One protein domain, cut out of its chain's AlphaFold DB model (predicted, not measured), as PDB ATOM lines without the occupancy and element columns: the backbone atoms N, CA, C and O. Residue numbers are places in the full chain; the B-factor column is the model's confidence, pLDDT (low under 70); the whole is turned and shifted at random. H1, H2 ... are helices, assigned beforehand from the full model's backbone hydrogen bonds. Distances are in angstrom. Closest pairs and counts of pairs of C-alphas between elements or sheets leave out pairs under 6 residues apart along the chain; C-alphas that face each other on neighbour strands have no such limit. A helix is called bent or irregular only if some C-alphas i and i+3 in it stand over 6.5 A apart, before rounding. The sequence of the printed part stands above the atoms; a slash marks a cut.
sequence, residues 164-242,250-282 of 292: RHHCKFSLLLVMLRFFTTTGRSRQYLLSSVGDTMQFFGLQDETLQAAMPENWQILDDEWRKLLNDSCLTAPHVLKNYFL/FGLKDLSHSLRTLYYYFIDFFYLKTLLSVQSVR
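Overview. This is residues 164 to 242 and 250 to 282 of the 292 residues of the protein "Flagellar biosynthetic protein FliU" of Sodalis glossinidius (strain morsitans) (UniProt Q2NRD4). One long helix, H5, runs through the middle, and H3 packs crosswise on its last part. The helical hairpin of H1 and H2 lies on another side, with H2 packed on H5's last part, while short H4 lies near H5; residues 252 to 257 stick out. The printed part has 112 residues with five named helices, H1 to H5 in chain order, and no named strand; it is all helix. It is only just compact, close to loose, with a radius of gyration of the C-alphas of 15.5 A and spans of 46 by 33 by 30 A.

Along the chain. H1, residues 164 to 181, begins at C-alpha 164 (83.800, 252.445, 201.017) and is 26.1 A long. H2 is residues 186 to 199, and irregular: C-alphas 188 and 191 are 7.1 A apart. H3, residues 211 to 228, measures 25.7 A. H4 is residues 235 to 242. H5, residues 258 to 282, measures 36.4 A and ends at C-alpha 282 (73.490, 271.944, 190.151).

Arrangement. H1, with residues 176 to 180 alone, touches H2 in a hairpin, at a shallow tilt of 34.9 degrees, only just short of steep, opposite ways; the closest C-alphas, of Phe 179 and Arg 186, are 6.0 A apart. H2 touches residues 275 to 279 of H5, closest at C-alphas 196 and 278, 6.1 A. Residues 218 to 225 of H3 touch residues 273 to 281 of H5, about perpendicular at 87 degrees, closest at C-alphas 222 and 277, 5.3 A. H4 and H5 are near each other. Every O i to N i+4 pair is within hydrogen-bond range in H1, H3, H4 and H5; in H2, 8 of 10 are.

Size, cuts and confidence. The C-alphas farthest apart, of Thr 206 and Leu 252, are 46.8 A apart. Residues 243 to 249 are not printed; C-alphas 242 and 250 are 9.8 A apart across this cut. The link from H2 to H3 is long. Residues 183 to 187 and 203 to 209 have pLDDT under 70.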
ATOM      1  N   ARG A 164      84.871 251.538 200.569       79.88
ATOM      2  CA  ARG A 164      83.800 252.445 201.017       79.88
ATOM      3  C   ARG A 164      83.089 253.114 199.844       79.88
ATOM      4  O   ARG A 164      81.864 253.205 199.861       79.88
ATOM      5  N   HIS A 165      83.831 253.590 198.845       81.00
ATOM      6  CA  HIS A 165      83.242 254.262 197.684       81.00
ATOM      7  C   HIS A 165      82.477 253.276 196.802       81.00
ATOM      8  O   HIS A 165      81.359 253.580 196.392       81.00
ATOM      9  N   HIS A 166      83.018 252.069 196.619       79.69
ATOM     10  CA  HIS A 166      82.316 250.988 195.932       79.69
ATOM     11  C   HIS A 166      81.028 250.597 196.661       79.69
ATOM     12  O   HIS A 166      79.986 250.500 196.026       79.69
ATOM     13  N   CYS A 167      81.041 250.454 197.990       84.62
ATOM     14  CA  CYS A 167      79.830 250.164 198.758       84.62
ATOM     15  C   CYS A 167      78.793 251.290 198.663       84.62
ATOM     16  O   CYS A 167      77.620 251.000 198.434       84.62
ATOM     17  N   LYS A 168      79.203 252.562 198.805       87.31
ATOM     18  CA  LYS A 168      78.306 253.722 198.634       87.31
ATOM     19  C   LYS A 168      77.656 253.714 197.248       87.31
ATOM     20  O   LYS A 168      76.457 253.947 197.133       87.31
ATOM     21  N   PHE A 169      78.439 253.424 196.214       85.81
ATOM     22  CA  PHE A 169      77.970 253.398 194.835       85.81
ATOM     23  C   PHE A 169      77.056 252.202 194.540       85.81
ATOM     24  O   PHE A 169      75.976 252.379 193.985       85.81
ATOM     25  N   SER A 170      77.419 250.999 194.987       86.56
ATOM     26  CA  SER A 170      76.563 249.813 194.879       86.56
ATOM     27  C   SER A 170      75.239 250.009 195.602       86.56
ATOM     28  O   SER A 170      74.192 249.665 195.058       86.56
ATOM     29  N   LEU A 171      75.275 250.600 196.804       88.31
ATOM     30  CA  LEU A 171      74.068 250.989 197.515       88.31
ATOM     31  C   LEU A 171      73.264 251.934 196.623       88.31
ATOM     32  O   LEU A 171      72.150 251.574 196.257       88.31
ATOM     33  N   LEU A 172      73.872 253.040 196.172       87.88
ATOM     34  CA  LEU A 172      73.231 254.042 195.323       87.88
ATOM     35  C   LEU A 172      72.460 253.421 194.145       87.88
ATOM     36  O   LEU A 172      71.273 253.701 193.970       87.88
ATOM     37  N   LEU A 173      73.098 252.525 193.390       85.31
ATOM     38  CA  LEU A 173      72.483 251.825 192.258       85.31
ATOM     39  C   LEU A 173      71.249 251.003 192.651       85.31
ATOM     40  O   LEU A 173      70.244 251.025 191.935       85.31
ATOM     41  N   VAL A 174      71.296 250.299 193.789       86.75
ATOM     42  CA  VAL A 174      70.171 249.480 194.267       86.75
ATOM     43  C   VAL A 174      68.924 250.334 194.477       86.75
ATOM     44  O   VAL A 174      67.844 249.929 194.036       86.75
ATOM     45  N   MET A 175      69.028 251.527 195.076       84.06
ATOM     46  CA  MET A 175      67.825 252.354 195.229       84.06
ATOM     47  C   MET A 175      67.478 253.228 194.043       84.06
ATOM     48  O   MET A 175      66.291 253.467 193.842       84.06
ATOM     49  N   LEU A 176      68.429 253.633 193.199       80.62
ATOM     50  CA  LEU A 176      68.069 254.229 191.907       80.62
ATOM     51  C   LEU A 176      67.181 253.253 191.109       80.62
ATOM     52  O   LEU A 176      66.138 253.642 190.576       80.62
ATOM     53  N   ARG A 177      67.507 251.952 191.125       81.69
ATOM     54  CA  ARG A 177      66.649 250.903 190.552       81.69
ATOM     55  C   ARG A 177      65.297 250.800 191.268       81.69
ATOM     56  O   ARG A 177      64.263 250.672 190.614       81.69
ATOM     57  N   PHE A 178      65.266 250.880 192.595       82.62
ATOM     58  CA  PHE A 178      64.011 250.860 193.356       82.62
ATOM     59  C   PHE A 178      63.088 252.047 193.015       82.62
ATOM     60  O   PHE A 178      61.897 251.859 192.763       82.62
ATOM     61  N   PHE A 179      63.616 253.271 192.939       77.06
ATOM     62  CA  PHE A 179      62.826 254.474 192.644       77.06
ATOM     63  C   PHE A 179      62.336 254.542 191.196       77.06
ATOM     64  O   PHE A 179      61.267 255.089 190.934       77.06
ATOM     65  N   THR A 180      63.084 253.972 190.251       73.12
ATOM     66  CA  THR A 180      62.676 253.923 188.837       73.12
ATOM     67  C   THR A 180      61.614 252.854 188.565       73.12
ATOM     68  O   THR A 180      60.827 253.002 187.630       73.12
ATOM     69  N   THR A 181      61.539 251.812 189.402       74.94
ATOM     70  CA  THR A 181      60.589 250.695 189.249       74.94
ATOM     71  C   THR A 181      59.304 250.847 190.073       74.94
ATOM     72  O   THR A 181      58.305 250.199 189.766       74.94
ATOM     73  N   THR A 182      59.274 251.724 191.082       70.19
ATOM     74  CA  THR A 182      58.099 251.931 191.949       70.19
ATOM     75  C   THR A 182      57.223 253.109 191.492       70.19
ATOM     76  O   THR A 182      57.664 254.248 191.363       70.19
ATOM     77  N   GLY A 183      55.931 252.856 191.244       62.66
ATOM     78  CA  GLY A 183      55.047 253.813 190.553       62.66
ATOM     79  C   GLY A 183      54.688 255.102 191.313       62.66
ATOM     80  O   GLY A 183      54.447 256.125 190.679       62.66
ATOM     81  N   ARG A 184      54.650 255.094 192.656       61.00
ATOM     82  CA  ARG A 184      54.192 256.257 193.458       61.00
ATOM     83  C   ARG A 184      55.273 257.317 193.701       61.00
ATOM     84  O   ARG A 184      54.954 258.494 193.817       61.00
ATOM     85  N   SER A 185      56.533 256.907 193.799       59.47
ATOM     86  CA  SER A 185      57.698 257.766 194.072       59.47
ATOM     87  C   SER A 185      58.278 258.382 192.797       59.47
ATOM     88  O   SER A 185      58.856 259.471 192.847       59.47
ATOM     89  N   ARG A 186      58.073 257.719 191.650       64.19
ATOM     90  CA  ARG A 186      58.596 258.120 190.341       64.19
ATOM     91  C   ARG A 186      58.301 259.583 190.011       64.19
ATOM     92  O   ARG A 186      59.201 260.291 189.593       64.19
ATOM     93  N   GLN A 187      57.093 260.090 190.244       67.75
ATOM     94  CA  GLN A 187      56.759 261.459 189.827       67.75
ATOM     95  C   GLN A 187      57.566 262.553 190.554       67.75
ATOM     96  O   GLN A 187      57.867 263.577 189.951       67.75
ATOM     97  N   TYR A 188      57.925 262.343 191.824       70.19
ATOM     98  CA  TYR A 188      58.587 263.366 192.646       70.19
ATOM     99  C   TYR A 188      60.104 263.197 192.709       70.19
ATOM    100  O   TYR A 188      60.827 264.183 192.822       70.19
ATOM    101  N   LEU A 189      60.592 261.955 192.634       75.69
ATOM    102  CA  LEU A 189      62.018 261.660 192.762       75.69
ATOM    103  C   LEU A 189      62.729 261.512 191.416       75.69
ATOM    104  O   LEU A 189      63.946 261.644 191.394       75.69
ATOM    105  N   LEU A 190      62.025 261.279 190.298       77.88
ATOM    106  CA  LEU A 190      62.669 260.964 189.013       77.88
ATOM    107  C   LEU A 190      63.611 262.062 188.515       77.88
ATOM    108  O   LEU A 190      64.664 261.729 187.984       77.88
ATOM    109  N   SER A 191      63.280 263.342 188.711       82.25
ATOM    110  CA  SER A 191      64.188 264.443 188.359       82.25
ATOM    111  C   SER A 191      65.483 264.371 189.168       82.25
ATOM    112  O   SER A 191      66.565 264.335 188.603       82.25
ATOM    113  N   SER A 192      65.370 264.240 190.489       83.00
ATOM    114  CA  SER A 192      66.516 264.176 191.407       83.00
ATOM    115  C   SER A 192      67.367 262.918 191.192       83.00
ATOM    116  O   SER A 192      68.593 262.955 191.278       83.00
ATOM    117  N   VAL A 193      66.708 261.800 190.890       81.81
ATOM    118  CA  VAL A 193      67.330 260.525 190.515       81.81
ATOM    119  C   VAL A 193      68.088 260.697 189.200       81.81
ATOM    120  O   VAL A 193      69.271 260.382 189.157       81.81
ATOM    121  N   GLY A 194      67.459 261.257 188.164       82.75
ATOM    122  CA  GLY A 194      68.094 261.524 186.871       82.75
ATOM    123  C   GLY A 194      69.306 262.448 186.990       82.75
ATOM    124  O   GLY A 194      70.366 262.145 186.447       82.75
ATOM    125  N   ASP A 195      69.191 263.508 187.789       87.31
ATOM    126  CA  ASP A 195      70.285 264.435 188.076       87.31
ATOM    127  C   ASP A 195      71.475 263.730 188.746       87.31
ATOM    128  O   ASP A 195      72.629 264.009 188.423       87.31
ATOM    129  N   THR A 196      71.196 262.779 189.639       87.69
ATOM    130  CA  THR A 196      72.218 261.958 190.306       87.69
ATOM    131  C   THR A 196      72.869 260.975 189.338       87.69
ATOM    132  O   THR A 196      74.089 260.824 189.349       87.69
ATOM    133  N   MET A 197      72.085 260.334 188.466       83.69
ATOM    134  CA  MET A 197      72.617 259.447 187.428       83.69
ATOM    135  C   MET A 197      73.545 260.198 186.466       83.69
ATOM    136  O   MET A 197      74.597 259.678 186.101       83.69
ATOM    137  N   GLN A 198      73.168 261.425 186.094       85.81
ATOM    138  CA  GLN A 198      73.977 262.301 185.252       85.81
ATOM    139  C   GLN A 198      75.262 262.740 185.964       85.81
ATOM    140  O   GLN A 198      76.325 262.697 185.357       85.81
ATOM    141  N   PHE A 199      75.184 263.119 187.245       87.44
ATOM    142  CA  PHE A 199      76.354 263.529 188.031       87.44
ATOM    143  C   PHE A 199      77.423 262.431 188.102       87.44
ATOM    144  O   PHE A 199      78.604 262.710 187.929       87.44
ATOM    145  N   PHE A 200      77.013 261.179 188.319       83.31
ATOM    146  CA  PHE A 200      77.942 260.050 188.370       83.31
ATOM    147  C   PHE A 200      78.351 259.512 186.992       83.31
ATOM    148  O   PHE A 200      79.140 258.574 186.947       83.31
ATOM    149  N   GLY A 201      77.828 260.058 185.889       78.50
ATOM    150  CA  GLY A 201      78.154 259.575 184.547       78.50
ATOM    151  C   GLY A 201      77.755 258.115 184.325       78.50
ATOM    152  O   GLY A 201      78.466 257.385 183.649       78.50
ATOM    153  N   LEU A 202      76.617 257.664 184.880       71.88
ATOM    154  CA  LEU A 202      76.149 256.263 184.793       71.88
ATOM    155  C   LEU A 202      75.853 255.765 183.360       71.88
ATOM    156  O   LEU A 202      75.367 254.648 183.196       71.88
ATOM    157  N   GLN A 203      76.086 256.596 182.344       63.59
ATOM    158  CA  GLN A 203      75.959 256.261 180.927       63.59
ATOM    159  C   GLN A 203      77.307 255.892 180.277       63.59
ATOM    160  O   GLN A 203      77.286 255.337 179.184       63.59
ATOM    161  N   ASP A 204      78.441 256.144 180.946       58.78
ATOM    162  CA  ASP A 204      79.793 255.932 180.414       58.78
ATOM    163  C   ASP A 204      80.508 254.733 181.066       58.78
ATOM    164  O   ASP A 204      80.345 254.443 182.251       58.78
ATOM    165  N   GLU A 205      81.365 254.039 180.309       53.56
ATOM    166  CA  GLU A 205      82.106 252.851 180.774       53.56
ATOM    167  C   GLU A 205      83.253 253.175 181.764       53.56
ATOM    168  O   GLU A 205      83.755 252.289 182.456       53.56
ATOM    169  N   THR A 206      83.650 254.445 181.907       53.81
ATOM    170  CA  THR A 206      84.792 254.913 182.731       53.81
ATOM    171  C   THR A 206      84.444 255.206 184.203       53.81
ATOM    172  O   THR A 206      85.191 255.874 184.923       53.81
ATOM    173  N   LEU A 207      83.331 254.649 184.684       59.34
ATOM    174  CA  LEU A 207      82.689 254.899 185.984       59.34
ATOM    175  C   LEU A 207      83.574 254.776 187.237       59.34
ATOM    176  O   LEU A 207      83.271 255.382 188.267       59.34
ATOM    177  N   GLN A 208      84.644 253.981 187.202       59.03
ATOM    178  CA  GLN A 208      85.430 253.679 188.405       59.03
ATOM    179  C   GLN A 208      86.528 254.705 188.717       59.03
ATOM    180  O   GLN A 208      86.863 254.867 189.891       59.03
ATOM    181  N   ALA A 209      87.063 255.420 187.721       62.91
ATOM    182  CA  ALA A 209      88.239 256.278 187.917       62.91
ATOM    183  C   ALA A 209      87.915 257.596 188.646       62.91
ATOM    184  O   ALA A 209      88.637 257.985 189.560       62.91
ATOM    185  N   ALA A 210      86.793 258.245 188.313       71.19
ATOM    186  CA  ALA A 210      86.382 259.529 188.905       71.19
ATOM    187  C   ALA A 210      85.608 259.390 190.233       71.19
ATOM    188  O   ALA A 210      85.215 260.375 190.860       71.19
ATOM    189  N   MET A 211      85.349 258.158 190.685       75.88
ATOM    190  CA  MET A 211      84.445 257.902 191.805       75.88
ATOM    191  C   MET A 211      84.901 258.533 193.139       75.88
ATOM    192  O   MET A 211      84.048 259.099 193.825       75.88
ATOM    193  N   PRO A 212      86.192 258.497 193.536       81.88
ATOM    194  CA  PRO A 212      86.646 259.155 194.763       81.88
ATOM    195  C   PRO A 212      86.448 260.677 194.750       81.88
ATOM    196  O   PRO A 212      85.995 261.236 195.745       81.88
ATOM    197  N   GLU A 213      86.737 261.332 193.623       85.56
ATOM    198  CA  GLU A 213      86.590 262.784 193.459       85.56
ATOM    199  C   GLU A 213      85.119 263.203 193.524       85.56
ATOM    200  O   GLU A 213      84.765 264.122 194.263       85.56
ATOM    201  N   ASN A 214      84.234 262.461 192.852       87.88
ATOM    202  CA  ASN A 214      82.792 262.698 192.902       87.88
ATOM    203  C   ASN A 214      82.247 262.616 194.333       87.88
ATOM    204  O   ASN A 214      81.463 263.469 194.754       87.88
ATOM    205  N   TRP A 215      82.675 261.618 195.114       88.25
ATOM    206  CA  TRP A 215      82.270 261.512 196.518       88.25
ATOM    207  C   TRP A 215      82.812 262.654 197.377       88.25
ATOM    208  O   TRP A 215      82.098 263.107 198.270       88.25
ATOM    209  N   GLN A 216      84.026 263.132 197.097       89.12
ATOM    210  CA  GLN A 216      84.605 264.277 197.794       89.12
ATOM    211  C   GLN A 216      83.806 265.560 197.517       89.12
ATOM    212  O   GLN A 216      83.437 266.255 198.460       89.12
ATOM    213  N   ILE A 217      83.443 265.818 196.254       91.94
ATOM    214  CA  ILE A 217      82.591 266.956 195.865       91.94
ATOM    215  C   ILE A 217      81.260 266.926 196.628       91.94
ATOM    216  O   ILE A 217      80.829 267.946 197.169       91.94
ATOM    217  N   LEU A 218      80.605 265.762 196.701       92.81
ATOM    218  CA  LEU A 218      79.336 265.629 197.421       92.81
ATOM    219  C   LEU A 218      79.494 265.806 198.935       92.81
ATOM    220  O   LEU A 218      78.632 266.417 199.562       92.81
ATOM    221  N   ASP A 219      80.578 265.298 199.529       91.12
ATOM    222  CA  ASP A 219      80.854 265.493 200.955       91.12
ATOM    223  C   ASP A 219      81.105 266.986 201.274       91.12
ATOM    224  O   ASP A 219      80.657 267.468 202.319       91.12
ATOM    225  N   ASP A 220      81.741 267.742 200.371       92.75
ATOM    226  CA  ASP A 220      81.965 269.188 200.520       92.75
ATOM    227  C   ASP A 220      80.677 270.008 200.334       92.75
ATOM    228  O   ASP A 220      80.408 270.938 201.098       92.75
ATOM    229  N   GLU A 221      79.830 269.646 199.368       94.62
ATOM    230  CA  GLU A 221      78.513 270.273 199.190       94.62
ATOM    231  C   GLU A 221      77.564 269.980 200.347       94.62
ATOM    232  O   GLU A 221      76.847 270.871 200.802       94.62
ATOM    233  N   TRP A 222      77.604 268.768 200.902       94.81
ATOM    234  CA  TRP A 222      76.862 268.461 202.118       94.81
ATOM    235  C   TRP A 222      77.287 269.358 203.284       94.81
ATOM    236  O   TRP A 222      76.434 269.883 203.997       94.81
ATOM    237  N   ARG A 223      78.595 269.587 203.466       93.25
ATOM    238  CA  ARG A 223      79.096 270.505 204.504       93.25
ATOM    239  C   ARG A 223      78.604 271.933 204.290       93.25
ATOM    240  O   ARG A 223      78.244 272.585 205.263       93.25
ATOM    241  N   LYS A 224      78.539 272.410 203.044       93.75
ATOM    242  CA  LYS A 224      77.940 273.717 202.726       93.75
ATOM    243  C   LYS A 224      76.461 273.751 203.095       93.75
ATOM    244  O   LYS A 224      76.021 274.692 203.741       93.75
ATOM    245  N   LEU A 225      75.691 272.714 202.761       94.12
ATOM    246  CA  LEU A 225      74.276 272.629 203.143       94.12
ATOM    247  C   LEU A 225      74.077 272.637 204.663       94.12
ATOM    248  O   LEU A 225      73.146 273.280 205.141       94.12
ATOM    249  N   LEU A 226      74.949 271.971 205.419       93.12
ATOM    250  CA  LEU A 226      74.926 272.002 206.883       93.12
ATOM    251  C   LEU A 226      75.259 273.378 207.478       93.12
ATOM    252  O   LEU A 226      75.007 273.572 208.657       93.12
ATOM    253  N   ASN A 227      75.808 274.318 206.708       91.81
ATOM    254  CA  ASN A 227      76.148 275.659 207.191       91.81
ATOM    255  C   ASN A 227      75.221 276.748 206.625       91.81
ATOM    256  O   ASN A 227      74.871 277.683 207.344       91.81
ATOM    257  N   ASP A 228      74.741 276.587 205.389       91.19
ATOM    258  CA  ASP A 228      74.102 277.650 204.600       91.19
ATOM    259  C   ASP A 228      72.635 277.343 204.223       91.19
ATOM    260  O   ASP A 228      72.136 277.812 203.193       91.19
ATOM    261  N   SER A 229      71.930 276.495 204.982       91.69
ATOM    262  CA  SER A 229      70.555 276.092 204.642       91.69
ATOM    263  C   SER A 229      69.644 275.914 205.862       91.69
ATOM    264  O   SER A 229      69.996 276.233 206.990       91.69
ATOM    265  N   CYS A 230      68.443 275.365 205.656       89.62
ATOM    266  CA  CYS A 230      67.558 274.991 206.761       89.62
ATOM    267  C   CYS A 230      68.125 273.866 207.649       89.62
ATOM    268  O   CYS A 230      67.558 273.591 208.701       89.62
ATOM    269  N   LEU A 231      69.231 273.228 207.253       93.38
ATOM    270  CA  LEU A 231      69.919 272.198 208.033       93.38
ATOM    271  C   LEU A 231      70.949 272.758 209.027       93.38
ATOM    272  O   LEU A 231      71.528 271.972 209.772       93.38
ATOM    273  N   THR A 232      71.176 274.077 209.054       92.06
ATOM    274  CA  THR A 232      72.214 274.703 209.891       92.06
ATOM    275  C   THR A 232      71.983 274.524 211.382       92.06
ATOM    276  O   THR A 232      72.930 274.378 212.155       92.06
ATOM    277  N   ALA A 233      70.724 274.518 211.817       91.88
ATOM    278  CA  ALA A 233      70.436 274.344 213.228       91.88
ATOM    279  C   ALA A 233      70.683 272.877 213.657       91.88
ATOM    280  O   ALA A 233      70.159 271.949 213.033       91.88
ATOM    281  N   PRO A 234      71.447 272.636 214.741       87.94
ATOM    282  CA  PRO A 234      71.955 271.306 215.093       87.94
ATOM    283  C   PRO A 234      70.856 270.302 215.467       87.94
ATOM    284  O   PRO A 234      71.068 269.089 215.409       87.94
ATOM    285  N   HIS A 235      69.673 270.785 215.857       92.81
ATOM    286  CA  HIS A 235      68.530 269.939 216.188       92.81
ATOM    287  C   HIS A 235      67.811 269.386 214.960       92.81
ATOM    288  O   HIS A 235      67.147 268.371 215.091       92.81
ATOM    289  N   VAL A 236      67.956 269.964 213.765       95.06
ATOM    290  CA  VAL A 236      67.106 269.618 212.607       95.06
ATOM    291  C   VAL A 236      67.251 268.154 212.197       95.06
ATOM    292  O   VAL A 236      66.265 267.422 212.086       95.06
ATOM    293  N   LEU A 237      68.491 267.685 212.032       95.19
ATOM    294  CA  LEU A 237      68.750 266.282 211.696       95.19
ATOM    295  C   LEU A 237      68.484 265.347 212.881       95.19
ATOM    296  O   LEU A 237      68.037 264.219 212.680       95.19
ATOM    297  N   LYS A 238      68.689 265.813 214.118       95.25
ATOM    298  CA  LYS A 238      68.339 265.047 215.325       95.25
ATOM    299  C   LYS A 238      66.830 264.824 215.402       95.25
ATOM    300  O   LYS A 238      66.390 263.689 215.568       95.25
ATOM    301  N   ASN A 239      66.044 265.869 215.178       95.69
ATOM    302  CA  ASN A 239      64.591 265.835 215.132       95.69
ATOM    303  C   ASN A 239      64.084 264.945 214.001       95.69
ATOM    304  O   ASN A 239      63.113 264.223 214.199       95.69
ATOM    305  N   TYR A 240      64.764 264.917 212.852       95.38
ATOM    306  CA  TYR A 240      64.443 263.973 211.783       95.38
ATOM    307  C   TYR A 240      64.543 262.516 212.259       95.38
ATOM    308  O   TYR A 240      63.591 261.751 212.106       95.38
ATOM    309  N   PHE A 241      65.643 262.129 212.912       95.50
ATOM    310  CA  PHE A 241      65.788 260.765 213.434       95.50
ATOM    311  C   PHE A 241      64.870 260.473 214.624       95.50
ATOM    312  O   PHE A 241      64.296 259.384 214.691       95.50
ATOM    313  N   LEU A 242      64.664 261.432 215.530       94.69
ATOM    314  CA  LEU A 242      63.681 261.302 216.608       94.69
ATOM    315  C   LEU A 242      62.265 261.118 216.054       94.69
ATOM    316  O   LEU A 242      61.501 260.312 216.589       94.69
ATOM    317  N   PHE A 250      59.738 252.604 216.880       90.50
ATOM    318  CA  PHE A 250      60.994 251.853 216.895       90.50
ATOM    319  C   PHE A 250      61.223 251.152 218.240       90.50
ATOM    320  O   PHE A 250      61.115 251.777 219.296       90.50
ATOM    321  N   GLY A 251      61.540 249.854 218.192       85.88
ATOM    322  CA  GLY A 251      61.847 249.031 219.364       85.88
ATOM    323  C   GLY A 251      60.665 248.694 220.280       85.88
ATOM    324  O   GLY A 251      60.827 247.877 221.181       85.88
ATOM    325  N   LEU A 252      59.471 249.259 220.055       86.06
ATOM    326  CA  LEU A 252      58.304 249.007 220.913       86.06
ATOM    327  C   LEU A 252      57.519 247.757 220.497       86.06
ATOM    328  O   LEU A 252      57.075 246.990 221.351       86.06
ATOM    329  N   LYS A 253      57.347 247.544 219.185       81.56
ATOM    330  CA  LYS A 253      56.605 246.388 218.649       81.56
ATOM    331  C   LYS A 253      57.447 245.117 218.619       81.56
ATOM    332  O   LYS A 253      56.979 244.074 219.054       81.56
ATOM    333  N   ASP A 254      58.661 245.221 218.085       83.06
ATOM    334  CA  ASP A 254      59.583 244.100 217.916       83.06
ATOM    335  C   ASP A 254      61.040 244.589 217.905       83.06
ATOM    336  O   ASP A 254      61.429 245.453 217.111       83.06
ATOM    337  N   LEU A 255      61.854 244.020 218.794       86.00
ATOM    338  CA  LEU A 255      63.287 244.296 218.878       86.00
ATOM    339  C   LEU A 255      64.107 243.445 217.900       86.00
ATOM    340  O   LEU A 255      65.158 243.892 217.443       86.00
ATOM    341  N   SER A 256      63.606 242.279 217.491       85.44
ATOM    342  CA  SER A 256      64.308 241.324 216.620       85.44
ATOM    343  C   SER A 256      64.679 241.940 215.270       85.44
ATOM    344  O   SER A 256      65.748 241.678 214.718       85.44
ATOM    345  N   HIS A 257      63.817 242.813 214.745       87.56
ATOM    346  CA  HIS A 257      64.044 243.541 213.497       87.56
ATOM    347  C   HIS A 257      64.488 244.996 213.690       87.56
ATOM    348  O   HIS A 257      64.630 245.724 212.702       87.56
ATOM    349  N   SER A 258      64.748 245.441 214.922       89.38
ATOM    350  CA  SER A 258      65.089 246.842 215.193       89.38
ATOM    351  C   SER A 258      66.426 247.252 214.569       89.38
ATOM    352  O   SER A 258      66.493 248.309 213.950       89.38
ATOM    353  N   LEU A 259      67.462 246.403 214.598       91.88
ATOM    354  CA  LEU A 259      68.734 246.721 213.928       91.88
ATOM    355  C   LEU A 259      68.575 246.830 212.399       91.88
ATOM    356  O   LEU A 259      69.102 247.747 211.776       91.88
ATOM    357  N   ARG A 260      67.783 245.940 211.785       92.25
ATOM    358  CA  ARG A 260      67.467 246.011 210.348       92.25
ATOM    359  C   ARG A 260      66.704 247.291 210.005       92.25
ATOM    360  O   ARG A 260      67.020 247.954 209.025       92.25
ATOM    361  N   THR A 261      65.723 247.638 210.833       92.06
ATOM    362  CA  THR A 261      64.940 248.873 210.703       92.06
ATOM    363  C   THR A 261      65.839 250.105 210.790       92.06
ATOM    364  O   THR A 261      65.708 251.026 209.988       92.06
ATOM    365  N   LEU A 262      66.806 250.086 211.709       93.44
ATOM    366  CA  LEU A 262      67.792 251.144 211.861       93.44
ATOM    367  C   LEU A 262      68.664 251.302 210.603       93.44
ATOM    368  O   LEU A 262      68.869 252.422 210.138       93.44
ATOM    369  N   TYR A 263      69.108 250.195 209.997       92.31
ATOM    370  CA  TYR A 263      69.829 250.249 208.724       92.31
ATOM    371  C   TYR A 263      68.993 250.857 207.598       92.31
ATOM    372  O   TYR A 263      69.540 251.634 206.818       92.31
ATOM    373  N   TYR A 264      67.684 250.594 207.529       91.88
ATOM    374  CA  TYR A 264      66.826 251.264 206.545       91.88
ATOM    375  C   TYR A 264      66.800 252.783 206.737       91.88
ATOM    376  O   TYR A 264      66.944 253.505 205.756       91.88
ATOM    377  N   TYR A 265      66.743 253.284 207.975       93.69
ATOM    378  CA  TYR A 265      66.811 254.732 208.222       93.69
ATOM    379  C   TYR A 265      68.122 255.351 207.751       93.69
ATOM    380  O   TYR A 265      68.128 256.467 207.235       93.69
ATOM    381  N   PHE A 266      69.239 254.646 207.914       92.19
ATOM    382  CA  PHE A 266      70.533 255.150 207.457       92.19
ATOM    383  C   PHE A 266      70.667 255.121 205.953       92.19
ATOM    384  O   PHE A 266      71.269 256.022 205.381       92.19
ATOM    385  N   ILE A 267      70.119 254.086 205.328       91.69
ATOM    386  CA  ILE A 267      70.065 253.965 203.884       91.69
ATOM    387  C   ILE A 267      69.227 255.126 203.325       91.69
ATOM    388  O   ILE A 267      69.734 255.880 202.498       91.69
ATOM    389  N   ASP A 268      68.023 255.367 203.850       90.88
ATOM    390  CA  ASP A 268      67.171 256.499 203.457       90.88
ATOM    391  C   ASP A 268      67.865 257.852 203.680       90.88
ATOM    392  O   ASP A 268      67.846 258.721 202.806       90.88
ATOM    393  N   PHE A 269      68.533 258.030 204.823       94.38
ATOM    394  CA  PHE A 269      69.300 259.241 205.112       94.38
ATOM    395  C   PHE A 269      70.493 259.419 204.166       94.38
ATOM    396  O   PHE A 269      70.740 260.528 203.695       94.38
ATOM    397  N   PHE A 270      71.209 258.342 203.841       93.62
ATOM    398  CA  PHE A 270      72.294 258.353 202.863       93.62
ATOM    399  C   PHE A 270      71.794 258.824 201.492       93.62
ATOM    400  O   PHE A 270      72.448 259.659 200.862       93.62
ATOM    401  N   TYR A 271      70.617 258.367 201.056       91.06
ATOM    402  CA  TYR A 271      70.002 258.860 199.822       91.06
ATOM    403  C   TYR A 271      69.600 260.312 199.909       91.06
ATOM    404  O   TYR A 271      69.954 261.078 199.020       91.06
ATOM    405  N   LEU A 272      68.901 260.705 200.972       91.25
ATOM    406  CA  LEU A 272      68.484 262.088 201.168       91.25
ATOM    407  C   LEU A 272      69.691 263.032 201.105       91.25
ATOM    408  O   LEU A 272      69.688 263.989 200.334       91.25
ATOM    409  N   LYS A 273      70.756 262.704 201.842       93.75
ATOM    410  CA  LYS A 273      72.033 263.422 201.822       93.75
ATOM    411  C   LYS A 273      72.626 263.502 200.415       93.75
ATOM    412  O   LYS A 273      73.017 264.584 199.982       93.75
ATOM    413  N   THR A 274      72.672 262.385 199.692       92.69
ATOM    414  CA  THR A 274      73.240 262.323 198.334       92.69
ATOM    415  C   THR A 274      72.432 263.173 197.351       92.69
ATOM    416  O   THR A 274      73.005 264.008 196.655       92.69
ATOM    417  N   LEU A 275      71.105 263.023 197.339       90.69
ATOM    418  CA  LEU A 275      70.204 263.764 196.453       90.69
ATOM    419  C   LEU A 275      70.284 265.275 196.705       90.69
ATOM    420  O   LEU A 275      70.412 266.045 195.757       90.69
ATOM    421  N   LEU A 276      70.258 265.702 197.972       92.25
ATOM    422  CA  LEU A 276      70.383 267.117 198.332       92.25
ATOM    423  C   LEU A 276      71.742 267.692 197.916       92.25
ATOM    424  O   LEU A 276      71.804 268.805 197.396       92.25
ATOM    425  N   SER A 277      72.819 266.924 198.088       94.56
ATOM    426  CA  SER A 277      74.168 267.353 197.698       94.56
ATOM    427  C   SER A 277      74.279 267.529 196.180       94.56
ATOM    428  O   SER A 277      74.746 268.569 195.722       94.56
ATOM    429  N   VAL A 278      73.759 266.585 195.384       92.50
ATOM    430  CA  VAL A 278      73.713 266.699 193.912       92.50
ATOM    431  C   VAL A 278      72.879 267.905 193.467       92.50
ATOM    432  O   VAL A 278      73.285 268.655 192.576       92.50
ATOM    433  N   GLN A 279      71.721 268.134 194.093       90.38
ATOM    434  CA  GLN A 279      70.902 269.312 193.804       90.38
ATOM    435  C   GLN A 279      71.646 270.619 194.125       90.38
ATOM    436  O   GLN A 279      71.554 271.572 193.350       90.38
ATOM    437  N   SER A 280      72.416 270.659 195.219       91.19
ATOM    438  CA  SER A 280      73.255 271.812 195.581       91.19
ATOM    439  C   SER A 280      74.317 272.104 194.518       91.19
ATOM    440  O   SER A 280      74.392 273.242 194.044       91.19
ATOM    441  N   VAL A 281      75.043 271.074 194.049       90.69
ATOM    442  CA  VAL A 281      76.022 271.193 192.945       90.69
ATOM    443  C   VAL A 281      75.385 271.880 191.735       90.69
ATOM    444  O   VAL A 281      75.934 272.827 191.172       90.69
ATOM    445  N   ARG A 282      74.189 271.432 191.339       84.19
ATOM    446  CA  ARG A 282      73.490 271.944 190.151       84.19
ATOM    447  C   ARG A 282      72.895 273.336 190.339       84.19
ATOM    448  O   ARG A 282      72.745 274.072 189.365       84.19
TER     449      ARG A 282